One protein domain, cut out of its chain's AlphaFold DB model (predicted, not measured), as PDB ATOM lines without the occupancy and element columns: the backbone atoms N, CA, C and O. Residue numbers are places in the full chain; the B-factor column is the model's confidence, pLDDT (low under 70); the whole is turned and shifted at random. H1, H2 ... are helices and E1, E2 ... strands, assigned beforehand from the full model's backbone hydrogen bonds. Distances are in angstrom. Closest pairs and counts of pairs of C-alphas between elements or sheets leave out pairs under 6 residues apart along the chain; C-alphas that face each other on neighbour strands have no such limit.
ATOM      1  N   LEU A  25      49.665 -35.427  58.713       93.12
ATOM      2  CA  LEU A  25      49.619 -33.976  58.613       93.12
ATOM      3  C   LEU A  25      50.019 -33.316  59.928       93.12
ATOM      4  O   LEU A  25      49.786 -33.843  61.017       93.12
ATOM      5  N   THR A  26      50.635 -32.150  59.807       95.38
ATOM      6  CA  THR A  26      50.900 -31.233  60.920       95.38
ATOM      7  C   THR A  26      49.621 -30.509  61.348       95.38
ATOM      8  O   THR A  26      48.645 -30.456  60.596       95.38
ATOM      9  N   ASP A  27      49.630 -29.894  62.531       95.06
ATOM     10  CA  ASP A  27      48.463 -29.176  63.064       95.06
ATOM     11  C   ASP A  27      48.025 -28.001  62.172       95.06
ATOM     12  O   ASP A  27      46.833 -27.706  62.063       95.06
ATOM     13  N   ALA A  28      48.971 -27.382  61.452       95.25
ATOM     14  CA  ALA A  28      48.698 -26.306  60.500       95.25
ATOM     15  C   ALA A  28      47.730 -26.730  59.374       95.25
ATOM     16  O   ALA A  28      46.943 -25.913  58.885       95.25
ATOM     17  N   ALA A  29      47.695 -28.022  59.024       94.69
ATOM     18  CA  ALA A  29      46.767 -28.552  58.027       94.69
ATOM     19  C   ALA A  29      45.294 -28.394  58.401       94.69
ATOM     20  O   ALA A  29      44.443 -28.274  57.514       94.69
ATOM     21  N   PHE A  30      45.000 -28.342  59.698       93.75
ATOM     22  CA  PHE A  30      43.646 -28.271  60.242       93.75
ATOM     23  C   PHE A  30      43.196 -26.840  60.538       93.75
ATOM     24  O   PHE A  30      42.052 -26.631  60.941       93.75
ATOM     25  N   LEU A  31      44.055 -25.844  60.307       94.19
ATOM     26  CA  LEU A  31      43.641 -24.449  60.368       94.19
ATOM     27  C   LEU A  31      42.693 -24.124  59.198       94.19
ATOM     28  O   LEU A  31      42.889 -24.635  58.089       94.19
ATOM     29  N   PRO A  32      41.669 -23.279  59.416       94.94
ATOM     30  CA  PRO A  32      40.797 -22.822  58.345       94.94
ATOM     31  C   PRO A  32      41.582 -22.134  57.225       94.94
ATOM     32  O   PRO A  32      42.482 -21.335  57.478       94.94
ATOM     33  N   LYS A  33      41.207 -22.426  55.980       93.31
ATOM     34  CA  LYS A  33      41.801 -21.838  54.775       93.31
ATOM     35  C   LYS A  33      40.721 -21.208  53.898       93.31
ATOM     36  O   LYS A  33      39.646 -21.790  53.707       93.31
ATOM     37  N   GLU A  34      41.013 -20.033  53.358       96.25
ATOM     38  CA  GLU A  34      40.159 -19.328  52.396       96.25
ATOM     39  C   GLU A  34      40.599 -19.616  50.966       96.25
ATOM     40  O   GLU A  34      41.796 -19.751  50.712       96.25
ATOM     41  N   TYR A  35      39.633 -19.702  50.053       96.50
ATOM     42  CA  TYR A  35      39.856 -20.019  48.647       96.50
ATOM     43  C   TYR A  35      38.924 -19.198  47.772       96.50
ATOM     44  O   TYR A  35      37.764 -18.980  48.134       96.50
ATOM     45  N   THR A  36      39.409 -18.843  46.590       97.88
ATOM     46  CA  THR A  36      38.546 -18.416  45.491       97.88
ATOM     47  C   THR A  36      38.301 -19.619  44.597       97.88
ATOM     48  O   THR A  36      39.246 -20.270  44.152       97.88
ATOM     49  N   VAL A  37      37.028 -19.935  44.360       96.94
ATOM     50  CA  VAL A  37      36.624 -21.134  43.622       96.94
ATOM     51  C   VAL A  37      35.789 -20.740  42.414       96.94
ATOM     52  O   VAL A  37      34.872 -19.927  42.522       96.94
ATOM     53  N   THR A  38      36.084 -21.337  41.265       97.62
ATOM     54  CA  THR A  38      35.322 -21.156  40.025       97.62
ATOM     55  C   THR A  38      34.760 -22.492  39.564       97.62
ATOM     56  O   THR A  38      35.456 -23.504  39.593       97.62
ATOM     57  N   LEU A  39      33.496 -22.495  39.138       97.00
ATOM     58  CA  LEU A  39      32.845 -23.643  38.517       97.00
ATOM     59  C   LEU A  39      32.564 -23.327  37.049       97.00
ATOM     60  O   LEU A  39      31.816 -22.399  36.743       97.00
ATOM     61  N   GLU A  40      33.131 -24.122  36.152       96.94
ATOM     62  CA  GLU A  40      32.987 -23.979  34.706       96.94
ATOM     63  C   GLU A  40      32.242 -25.182  34.118       96.94
ATOM     64  O   GLU A  40      32.472 -26.328  34.516       96.94
ATOM     65  N   ALA A  41      31.374 -24.934  33.137       96.12
ATOM     66  CA  ALA A  41      30.783 -25.967  32.291       96.12
ATOM     67  C   ALA A  41      31.529 -26.015  30.951       96.12
ATOM     68  O   ALA A  41      31.851 -24.974  30.382       96.12
ATOM     69  N   GLY A  42      31.816 -27.209  30.437       91.81
ATOM     70  CA  GLY A  42      32.646 -27.357  29.243       91.81
ATOM     71  C   GLY A  42      33.022 -28.804  28.951       91.81
ATOM     72  O   GLY A  42      32.296 -29.726  29.303       91.81
ATOM     73  N   ARG A  43      34.153 -29.009  28.271       90.75
ATOM     74  CA  ARG A  43      34.711 -30.338  27.972       90.75
ATOM     75  C   ARG A  43      36.175 -30.381  28.394       90.75
ATOM     76  O   ARG A  43      37.059 -30.037  27.614       90.75
ATOM     77  N   PHE A  44      36.418 -30.825  29.616       90.06
ATOM     78  CA  PHE A  44      37.731 -30.772  30.260       90.06
ATOM     79  C   PHE A  44      38.404 -32.146  30.312       90.06
ATOM     80  O   PHE A  44      37.725 -33.171  30.284       90.06
ATOM     81  N   LEU A  45      39.734 -32.145  30.390       87.06
ATOM     82  CA  LEU A  45      40.542 -33.266  30.881       87.06
ATOM     83  C   LEU A  45      40.871 -32.985  32.349       87.06
ATOM     84  O   LEU A  45      41.107 -31.822  32.680       87.06
ATOM     85  N   CYS A  46      40.892 -33.997  33.216       76.12
ATOM     86  CA  CYS A  46      41.267 -33.774  34.612       76.12
ATOM     87  C   CYS A  46      42.766 -33.899  34.840       76.12
ATOM     88  O   CYS A  46      43.448 -34.688  34.191       76.12
ATOM     89  N   ALA A  47      43.262 -33.148  35.828       67.56
ATOM     90  CA  ALA A  47      44.656 -33.185  36.258       67.56
ATOM     91  C   ALA A  47      45.122 -34.601  36.657       67.56
ATOM     92  O   ALA A  47      46.269 -34.958  36.406       67.56
ATOM     93  N   SER A  48      44.220 -35.429  37.201       66.31
ATOM     94  CA  SER A  48      44.480 -36.839  37.525       66.31
ATOM     95  C   SER A  48      44.777 -37.717  36.307       66.31
ATOM     96  O   SER A  48      45.371 -38.780  36.457       66.31
ATOM     97  N   ASP A  49      44.384 -37.279  35.109       63.81
ATOM     98  CA  ASP A  49      44.404 -38.089  33.889       63.81
ATOM     99  C   ASP A  49      45.580 -37.725  32.967       63.81
ATOM    100  O   ASP A  49      45.743 -38.319  31.902       63.81
ATOM    101  N   VAL A  50      46.421 -36.763  33.372       57.78
ATOM    102  CA  VAL A  50      47.547 -36.234  32.574       57.78
ATOM    103  C   VAL A  50      48.708 -37.244  32.450       57.78
ATOM    104  O   VAL A  50      49.614 -37.050  31.646       57.78
ATOM    105  N   GLY A  51      48.672 -38.359  33.192       54.53
ATOM    106  CA  GLY A  51      49.665 -39.440  33.104       54.53
ATOM    107  C   GLY A  51      49.349 -40.552  32.092       54.53
ATOM    108  O   GLY A  51      50.240 -41.331  31.759       54.53
ATOM    109  N   GLY A  52      48.105 -40.647  31.608       52.31
ATOM    110  CA  GLY A  52      47.695 -41.589  30.559       52.31
ATOM    111  C   GLY A  52      47.738 -40.916  29.189       52.31
ATOM    112  O   GLY A  52      47.517 -39.712  29.087       52.31
ATOM    113  N   GLY A  53      48.049 -41.665  28.128       53.47
ATOM    114  CA  GLY A  53      48.077 -41.129  26.765       53.47
ATOM    115  C   GLY A  53      46.825 -40.299  26.442       53.47
ATOM    116  O   GLY A  53      45.701 -40.732  26.678       53.47
ATOM    117  N   TYR A  54      47.034 -39.098  25.897       58.28
ATOM    118  CA  TYR A  54      46.015 -38.050  25.720       58.28
ATOM    119  C   TYR A  54      44.768 -38.484  24.921       58.28
ATOM    120  O   TYR A  54      43.718 -37.845  25.028       58.28
ATOM    121  N   SER A  55      44.876 -39.535  24.099       62.56
ATOM    122  CA  SER A  55      43.793 -40.017  23.232       62.56
ATOM    123  C   SER A  55      42.666 -40.718  23.988       62.56
ATOM    124  O   SER A  55      41.516 -40.593  23.571       62.56
ATOM    125  N   ASP A  56      42.976 -41.389  25.099       68.50
ATOM    126  CA  ASP A  56      42.037 -42.297  25.777       68.50
ATOM    127  C   ASP A  56      41.525 -41.715  27.104       68.50
ATOM    128  O   ASP A  56      40.702 -42.320  27.795       68.50
ATOM    129  N   SER A  57      41.999 -40.524  27.480       77.75
ATOM    130  CA  SER A  57      41.612 -39.886  28.735       77.75
ATOM    131  C   SER A  57      40.162 -39.374  28.674       77.75
ATOM    132  O   SER A  57      39.787 -38.650  27.738       77.75
ATOM    133  N   PRO A  58      39.327 -39.705  29.680       84.06
ATOM    134  CA  PRO A  58      37.923 -39.321  29.697       84.06
ATOM    135  C   PRO A  58      37.751 -37.799  29.708       84.06
ATOM    136  O   PRO A  58      38.558 -37.047  30.254       84.06
ATOM    137  N   ARG A  59      36.653 -37.330  29.108       88.00
ATOM    138  CA  ARG A  59      36.273 -35.911  29.127       88.00
ATOM    139  C   ARG A  59      35.194 -35.659  30.165       88.00
ATOM    140  O   ARG A  59      34.333 -36.507  30.391       88.00
ATOM    141  N   TYR A  60      35.198 -34.465  30.741       91.69
ATOM    142  CA  TYR A  60      34.300 -34.080  31.826       91.69
ATOM    143  C   TYR A  60      33.532 -32.802  31.504       91.69
ATOM    144  O   TYR A  60      34.075 -31.872  30.909       91.69
ATOM    145  N   GLY A  61      32.259 -32.780  31.895       94.25
ATOM    146  CA  GLY A  61      31.293 -31.730  31.581       94.25
ATOM    147  C   GLY A  61      31.395 -30.494  32.476       94.25
ATOM    148  O   GLY A  61      30.839 -29.445  32.152       94.25
ATOM    149  N   ALA A  62      32.056 -30.623  33.626       95.25
ATOM    150  CA  ALA A  62      32.223 -29.544  34.588       95.25
ATOM    151  C   ALA A  62      33.602 -29.600  35.242       95.25
ATOM    152  O   ALA A  62      34.075 -30.692  35.561       95.25
ATOM    153  N   ARG A  63      34.203 -28.436  35.488       95.06
ATOM    154  CA  ARG A  63      35.480 -28.273  36.189       95.06
ATOM    155  C   ARG A  63      35.332 -27.278  37.333       95.06
ATOM    156  O   ARG A  63      34.785 -26.197  37.154       95.06
ATOM    157  N   LEU A  64      35.828 -27.667  38.498       95.50
ATOM    158  CA  LEU A  64      35.998 -26.838  39.677       95.50
ATOM    159  C   LEU A  64      37.479 -26.460  39.784       95.50
ATOM    160  O   LEU A  64      38.326 -27.353  39.838       95.50
ATOM    161  N   SER A  65      37.776 -25.167  39.831       95.00
ATOM    162  CA  SER A  65      39.140 -24.636  39.901       95.00
ATOM    163  C   SER A  65      39.319 -23.815  41.170       95.00
ATOM    164  O   SER A  65      38.485 -22.963  41.481       95.00
ATOM    165  N   PHE A  66      40.409 -24.061  41.888       95.88
ATOM    166  CA  PHE A  66      40.819 -23.285  43.054       95.88
ATOM    167  C   PHE A  66      41.997 -22.371  42.697       95.88
ATOM    168  O   PHE A  66      42.877 -22.750  41.919       95.88
ATOM    169  N   ASP A  67      42.057 -21.190  43.307       96.50
ATOM    170  CA  ASP A  67      43.202 -20.274  43.208       96.50
ATOM    171  C   ASP A  67      44.514 -20.927  43.681       96.50
ATOM    172  O   ASP A  67      45.574 -20.765  43.065       96.50
ATOM    173  N   LYS A  68      44.421 -21.752  44.726       94.62
ATOM    174  CA  LYS A  68      45.498 -22.580  45.288       94.62
ATOM    175  C   LYS A  68      44.985 -23.980  45.628       94.62
ATOM    176  O   LYS A  68      43.785 -24.178  45.775       94.62
ATOM    177  N   SER A  69      45.884 -24.958  45.749       93.69
ATOM    178  CA  SER A  69      45.488 -26.349  46.012       93.69
ATOM    179  C   SER A  69      44.638 -26.460  47.289       93.69
ATOM    180  O   SER A  69      45.042 -25.918  48.320       93.69
ATOM    181  N   PRO A  70      43.502 -27.185  47.263       93.50
ATOM    182  CA  PRO A  70      42.738 -27.485  48.467       93.50
ATOM    183  C   PRO A  70      43.352 -28.624  49.298       93.50
ATOM    184  O   PRO A  70      42.915 -28.854  50.427       93.50
ATOM    185  N   TYR A  71      44.355 -29.342  48.774       92.75
ATOM    186  CA  TYR A  71      45.190 -30.245  49.571       92.75
ATOM    187  C   TYR A  71      46.229 -29.459  50.381       92.75
ATOM    188  O   TYR A  71      46.684 -28.414  49.904       92.75
ATOM    189  N   PRO A  72      46.656 -29.970  51.556       94.44
ATOM    190  CA  PRO A  72      47.701 -29.332  52.353       94.44
ATOM    191  C   PRO A  72      48.967 -29.055  51.518       94.44
ATOM    192  O   PRO A  72      49.378 -29.943  50.760       94.44
ATOM    193  N   PRO A  73      49.594 -27.864  51.617       94.38
ATOM    194  CA  PRO A  73      50.895 -27.584  51.013       94.38
ATOM    195  C   PRO A  73      51.972 -28.528  51.551       94.38
ATOM    196  O   PRO A  73      51.802 -29.145  52.603       94.38
ATOM    197  N   ARG A  74      53.094 -28.647  50.832       94.00
ATOM    198  CA  ARG A  74      54.162 -29.618  51.118       94.00
ATOM    199  C   ARG A  74      54.617 -29.588  52.580       94.00
ATOM    200  O   ARG A  74      54.845 -30.647  53.160       94.00
ATOM    201  N   GLU A  75      54.748 -28.407  53.160       94.75
ATOM    202  CA  GLU A  75      55.256 -28.158  54.513       94.75
ATOM    203  C   GLU A  75      54.294 -28.664  55.594       94.75
ATOM    204  O   GLU A  75      54.710 -28.967  56.709       94.75
ATOM    205  N   GLU A  76      53.009 -28.799  55.260       95.50
ATOM    206  CA  GLU A  76      51.989 -29.292  56.181       95.50
ATOM    207  C   GLU A  76      51.937 -30.829  56.249       95.50
ATOM    208  O   GLU A  76      51.260 -31.373  57.126       95.50
ATOM    209  N   TRP A  77      52.674 -31.536  55.384       93.62
ATOM    210  CA  TRP A  77      52.846 -32.989  55.437       93.62
ATOM    211  C   TRP A  77      54.066 -33.362  56.277       93.62
ATOM    212  O   TRP A  77      55.177 -32.896  56.014       93.62
ATOM    213  N   LYS A  78      53.875 -34.272  57.237       92.44
ATOM    214  CA  LYS A  78      54.963 -34.808  58.074       92.44
ATOM    215  C   LYS A  78      55.981 -35.577  57.235       92.44
ATOM    216  O   LYS A  78      57.183 -35.390  57.386       92.44
ATOM    217  N   GLU A  79      55.486 -36.381  56.299       86.44
ATOM    218  CA  GLU A  79      56.279 -37.128  55.330       86.44
ATOM    219  C   GLU A  79      55.576 -37.108  53.969       86.44
ATOM    220  O   GLU A  79      54.349 -37.156  53.891       86.44
ATOM    221  N   THR A  80      56.346 -37.064  52.882       79.81
ATOM    222  CA  THR A  80      55.806 -37.102  51.509       79.81
ATOM    223  C   THR A  80      56.303 -38.293  50.709       79.81
ATOM    224  O   THR A  80      56.407 -38.220  49.489       79.81
ATOM    225  N   GLY A  81      56.636 -39.391  51.385       78.56
ATOM    226  CA  GLY A  81      56.909 -40.658  50.716       78.56
ATOM    227  C   GLY A  81      55.667 -41.218  50.007       78.56
ATOM    228  O   GLY A  81      54.531 -40.813  50.263       78.56
ATOM    229  N   GLY A  82      55.883 -42.176  49.106       78.50
ATOM    230  CA  GLY A  82      54.802 -42.905  48.438       78.50
ATOM    231  C   GLY A  82      53.923 -42.034  47.533       78.50
ATOM    232  O   GLY A  82      54.403 -41.146  46.830       78.50
ATOM    233  N   GLY A  83      52.615 -42.315  47.529       78.56
ATOM    234  CA  GLY A  83      51.667 -41.723  46.579       78.56
ATOM    235  C   GLY A  83      51.512 -40.203  46.690       78.56
ATOM    236  O   GLY A  83      51.317 -39.549  45.671       78.56
ATOM    237  N   VAL A  84      51.645 -39.633  47.891       82.44
ATOM    238  CA  VAL A  84      51.501 -38.184  48.113       82.44
ATOM    239  C   VAL A  84      52.605 -37.413  47.390       82.44
ATOM    240  O   VAL A  84      52.316 -36.467  46.658       82.44
ATOM    241  N   GLY A  85      53.861 -37.840  47.554       84.06
ATOM    242  CA  GLY A  85      54.997 -37.226  46.870       84.06
ATOM    243  C   GLY A  85      55.024 -37.516  45.378       84.06
ATOM    244  O   GLY A  85      55.248 -36.599  44.597       84.06
ATOM    245  N   ALA A  86      54.741 -38.760  44.978       84.31
ATOM    246  CA  ALA A  86      54.757 -39.159  43.570       84.31
ATOM    247  C   ALA A  86      53.747 -38.373  42.718       84.31
ATOM    248  O   ALA A  86      54.046 -38.020  41.584       84.31
ATOM    249  N   ASN A  87      52.573 -38.066  43.277       83.19
ATOM    250  CA  ASN A  87      51.522 -37.327  42.572       83.19
ATOM    251  C   ASN A  87      51.536 -35.821  42.854       83.19
ATOM    252  O   ASN A  87      50.765 -35.090  42.234       83.19
ATOM    253  N   ARG A  88      52.370 -35.364  43.803       88.44
ATOM    254  CA  ARG A  88      52.483 -33.962  44.232       88.44
ATOM    255  C   ARG A  88      51.107 -33.332  44.464       88.44
ATOM    256  O   ARG A  88      50.792 -32.287  43.906       88.44
ATOM    257  N   PHE A  89      50.265 -33.976  45.280       86.12
ATOM    258  CA  PHE A  89      48.859 -33.566  45.458       86.12
ATOM    259  C   PHE A  89      48.678 -32.087  45.822       86.12
ATOM    260  O   PHE A  89      47.685 -31.481  45.437       86.12
ATOM    261  N   TRP A  90      49.654 -31.489  46.509       91.75
ATOM    262  CA  TRP A  90      49.674 -30.064  46.846       91.75
ATOM    263  C   TRP A  90      49.726 -29.117  45.632       91.75
ATOM    264  O   TRP A  90      49.615 -27.905  45.799       91.75
ATOM    265  N   GLU A  91      49.898 -29.629  44.414       91.06
ATOM    266  CA  GLU A  91      49.841 -28.850  43.172       91.06
ATOM    267  C   GLU A  91      48.478 -28.932  42.474       91.06
ATOM    268  O   GLU A  91      48.213 -28.180  41.533       91.06
ATOM    269  N   TRP A  92      47.596 -29.832  42.915       91.25
ATOM    270  CA  TRP A  92      46.323 -30.082  42.250       91.25
ATOM    271  C   TRP A  92      45.332 -28.971  42.579       91.25
ATOM    272  O   TRP A  92      44.983 -28.752  43.736       91.25
ATOM    273  N   ARG A  93      44.858 -28.269  41.549       93.38
ATOM    274  CA  ARG A  93      43.920 -27.139  41.687       93.38
ATOM    275  C   ARG A  93      42.616 -27.324  40.928       93.38
ATOM    276  O   ARG A  93      41.667 -26.586  41.175       93.38
ATOM    277  N   GLU A  94      42.571 -28.294  40.023       93.00
ATOM    278  CA  GLU A  94      41.443 -28.524  39.130       93.00
ATOM    279  C   GLU A  94      40.855 -29.911  39.369       93.00
ATOM    280  O   GLU A  94      41.564 -30.918  39.355       93.00
ATOM    281  N   PHE A  95      39.542 -29.956  39.559       92.06
ATOM    282  CA  PHE A  95      38.781 -31.178  39.783       92.06
ATOM    283  C   PHE A  95      37.606 -31.179  38.826       92.06
ATOM    284  O   PHE A  95      36.854 -30.208  38.779       92.06
ATOM    285  N   CYS A  96      37.409 -32.254  38.074       92.56
ATOM    286  CA  CYS A  96      36.276 -32.329  37.161       92.56
ATOM    287  C   CYS A  96      35.260 -33.388  37.568       92.56
ATOM    288  O   CYS A  96      35.525 -34.319  38.326       92.56
ATOM    289  N   SER A  97      34.044 -33.196  37.072       91.38
ATOM    290  CA  SER A  97      32.900 -34.063  37.318       91.38
ATOM    291  C   SER A  97      32.047 -34.179  36.057       91.38
ATOM    292  O   SER A  97      32.285 -33.492  35.061       91.38
ATOM    293  N   ARG A  98      31.039 -35.058  36.099       91.50
ATOM    294  CA  ARG A  98      30.152 -35.364  34.963       91.50
ATOM    295  C   ARG A  98      30.945 -35.918  33.775       91.50
ATOM    296  O   ARG A  98      31.147 -35.217  32.785       91.50
ATOM    297  N   ARG A  99      31.420 -37.169  33.880       89.56
ATOM    298  CA  ARG A  99      32.072 -37.848  32.748       89.56
ATOM    299  C   ARG A  99      31.142 -37.779  31.539       89.56
ATOM    300  O   ARG A  99      29.974 -38.150  31.621       89.56
ATOM    301  N   VAL A 100      31.668 -37.264  30.441       87.75
ATOM    302  CA  VAL A 100      30.966 -37.164  29.170       87.75
ATOM    303  C   VAL A 100      31.203 -38.469  28.420       87.75
ATOM    304  O   VAL A 100      32.343 -38.941  28.409       87.75
ATOM    305  N   PRO A 101      30.171 -39.053  27.788       82.75
ATOM    306  CA  PRO A 101      30.364 -40.200  26.918       82.75
ATOM    307  C   PRO A 101      31.460 -39.910  25.889       82.75
ATOM    308  O   PRO A 101      31.482 -38.840  25.264       82.75
TER     309      PRO A 101
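AT A GLANCE: This is residues 25 to 101 of the 116 residues of an uncharacterized protein of Aspergillus pseudonomiae (UniProt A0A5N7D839). A strongly twisted antiparallel sheet of three strands, E1, E2 and E3, makes one end of a loose, only just flat body, and E1 and E2 each bend sharply along their length. From this sheet the rest of the chain swings away in long loops: residues 45 to 58 join E1 to E2, and residues 67 to 81 lead from E2 to the short helix H2, while H1, shorter still, lies at the far end from the sheet, and neither helix packs on it. The printed part has 77 residues with two named helices and three named strands, in the order H1, E1, E2, H2, E3, and the sheet runs E1, E2, E3, all antiparallel. The class is mixed, helices and strands, with under half of the residues in named elements. The whole is loose, with a radius of gyration of the C-alphas of 14.4 A, and it spans 42 by 28 by 14 A.

HOW THE PARTS SIT: The inner strand of the sheet is E2, residues 59 to 66, and its edge strands are E1, residues 37 to 44, and E3, residues 94 to 100. E1 and E2 form a hairpin with a long link, and they are antiparallel at 160 degrees between their directions. The C-alphas of Ala 41 and Ala 62, which face each other, are 4.5 A apart; N 40 and O 63, at 2.8 A, and N 65 and O 38, at 2.9 A, are within hydrogen-bond range. E2 and E3 are also antiparallel at 160 degrees, and the C-alphas of Arg 63 and Cys 96, which face each other, are 4.2 A apart. Across this pair N 64 and O 95, at 2.8 A, and N 97 and O 62, at 2.9 A, are within hydrogen-bond range. The closest C-alphas of E1 and E3 are those of Phe 44 and Cys 96, 7.2 A apart. E1 bends by 82 degrees at residue 41 and E2 by 70 degrees at residue 62, and the sheet's C-alphas lie up to 4.9 A off their best plane. H2, residues 82 to 87, is not on the sheet, and H1, residues 27 to 30, is not on it either. H1 and H2 are apart. In H2 every O i to N i+4 pair is within hydrogen-bond range; H1, with 4 residues, is too short for such a pair, and its 1 pair of O i and N i+3 is within range.

IN THESE COORDINATES: E2 measures 19.3 A from its first to its last C-alpha, E3 measures 16.8 A and E1 measures 16.5 A. E1 begins at C-alpha 37, at (36.624, -21.134, 43.622), and E3 ends at C-alpha 100, at (30.966, -37.164, 29.170). H2 measures 8.7 A and H1 5.7 A, and H1 begins at C-alpha 27, at (48.463, -29.176, 63.064).

THE WHOLE: The two C-alphas farthest apart are those of Asp 27 and Pro 101, 41.9 A. The printed part, residues 25 to 101, has no cut. The links from E1 to E2, with 14 residues, and from E2 to H2, with 15, are long, and those from H1 to E1 and from H2 to E3, with 6 residues each, are short but not tight. The mean pLDDT of the printed part is 87.1; residues 47 to 56, in the link from E1 to E2, are under 70, where the model's confidence is low.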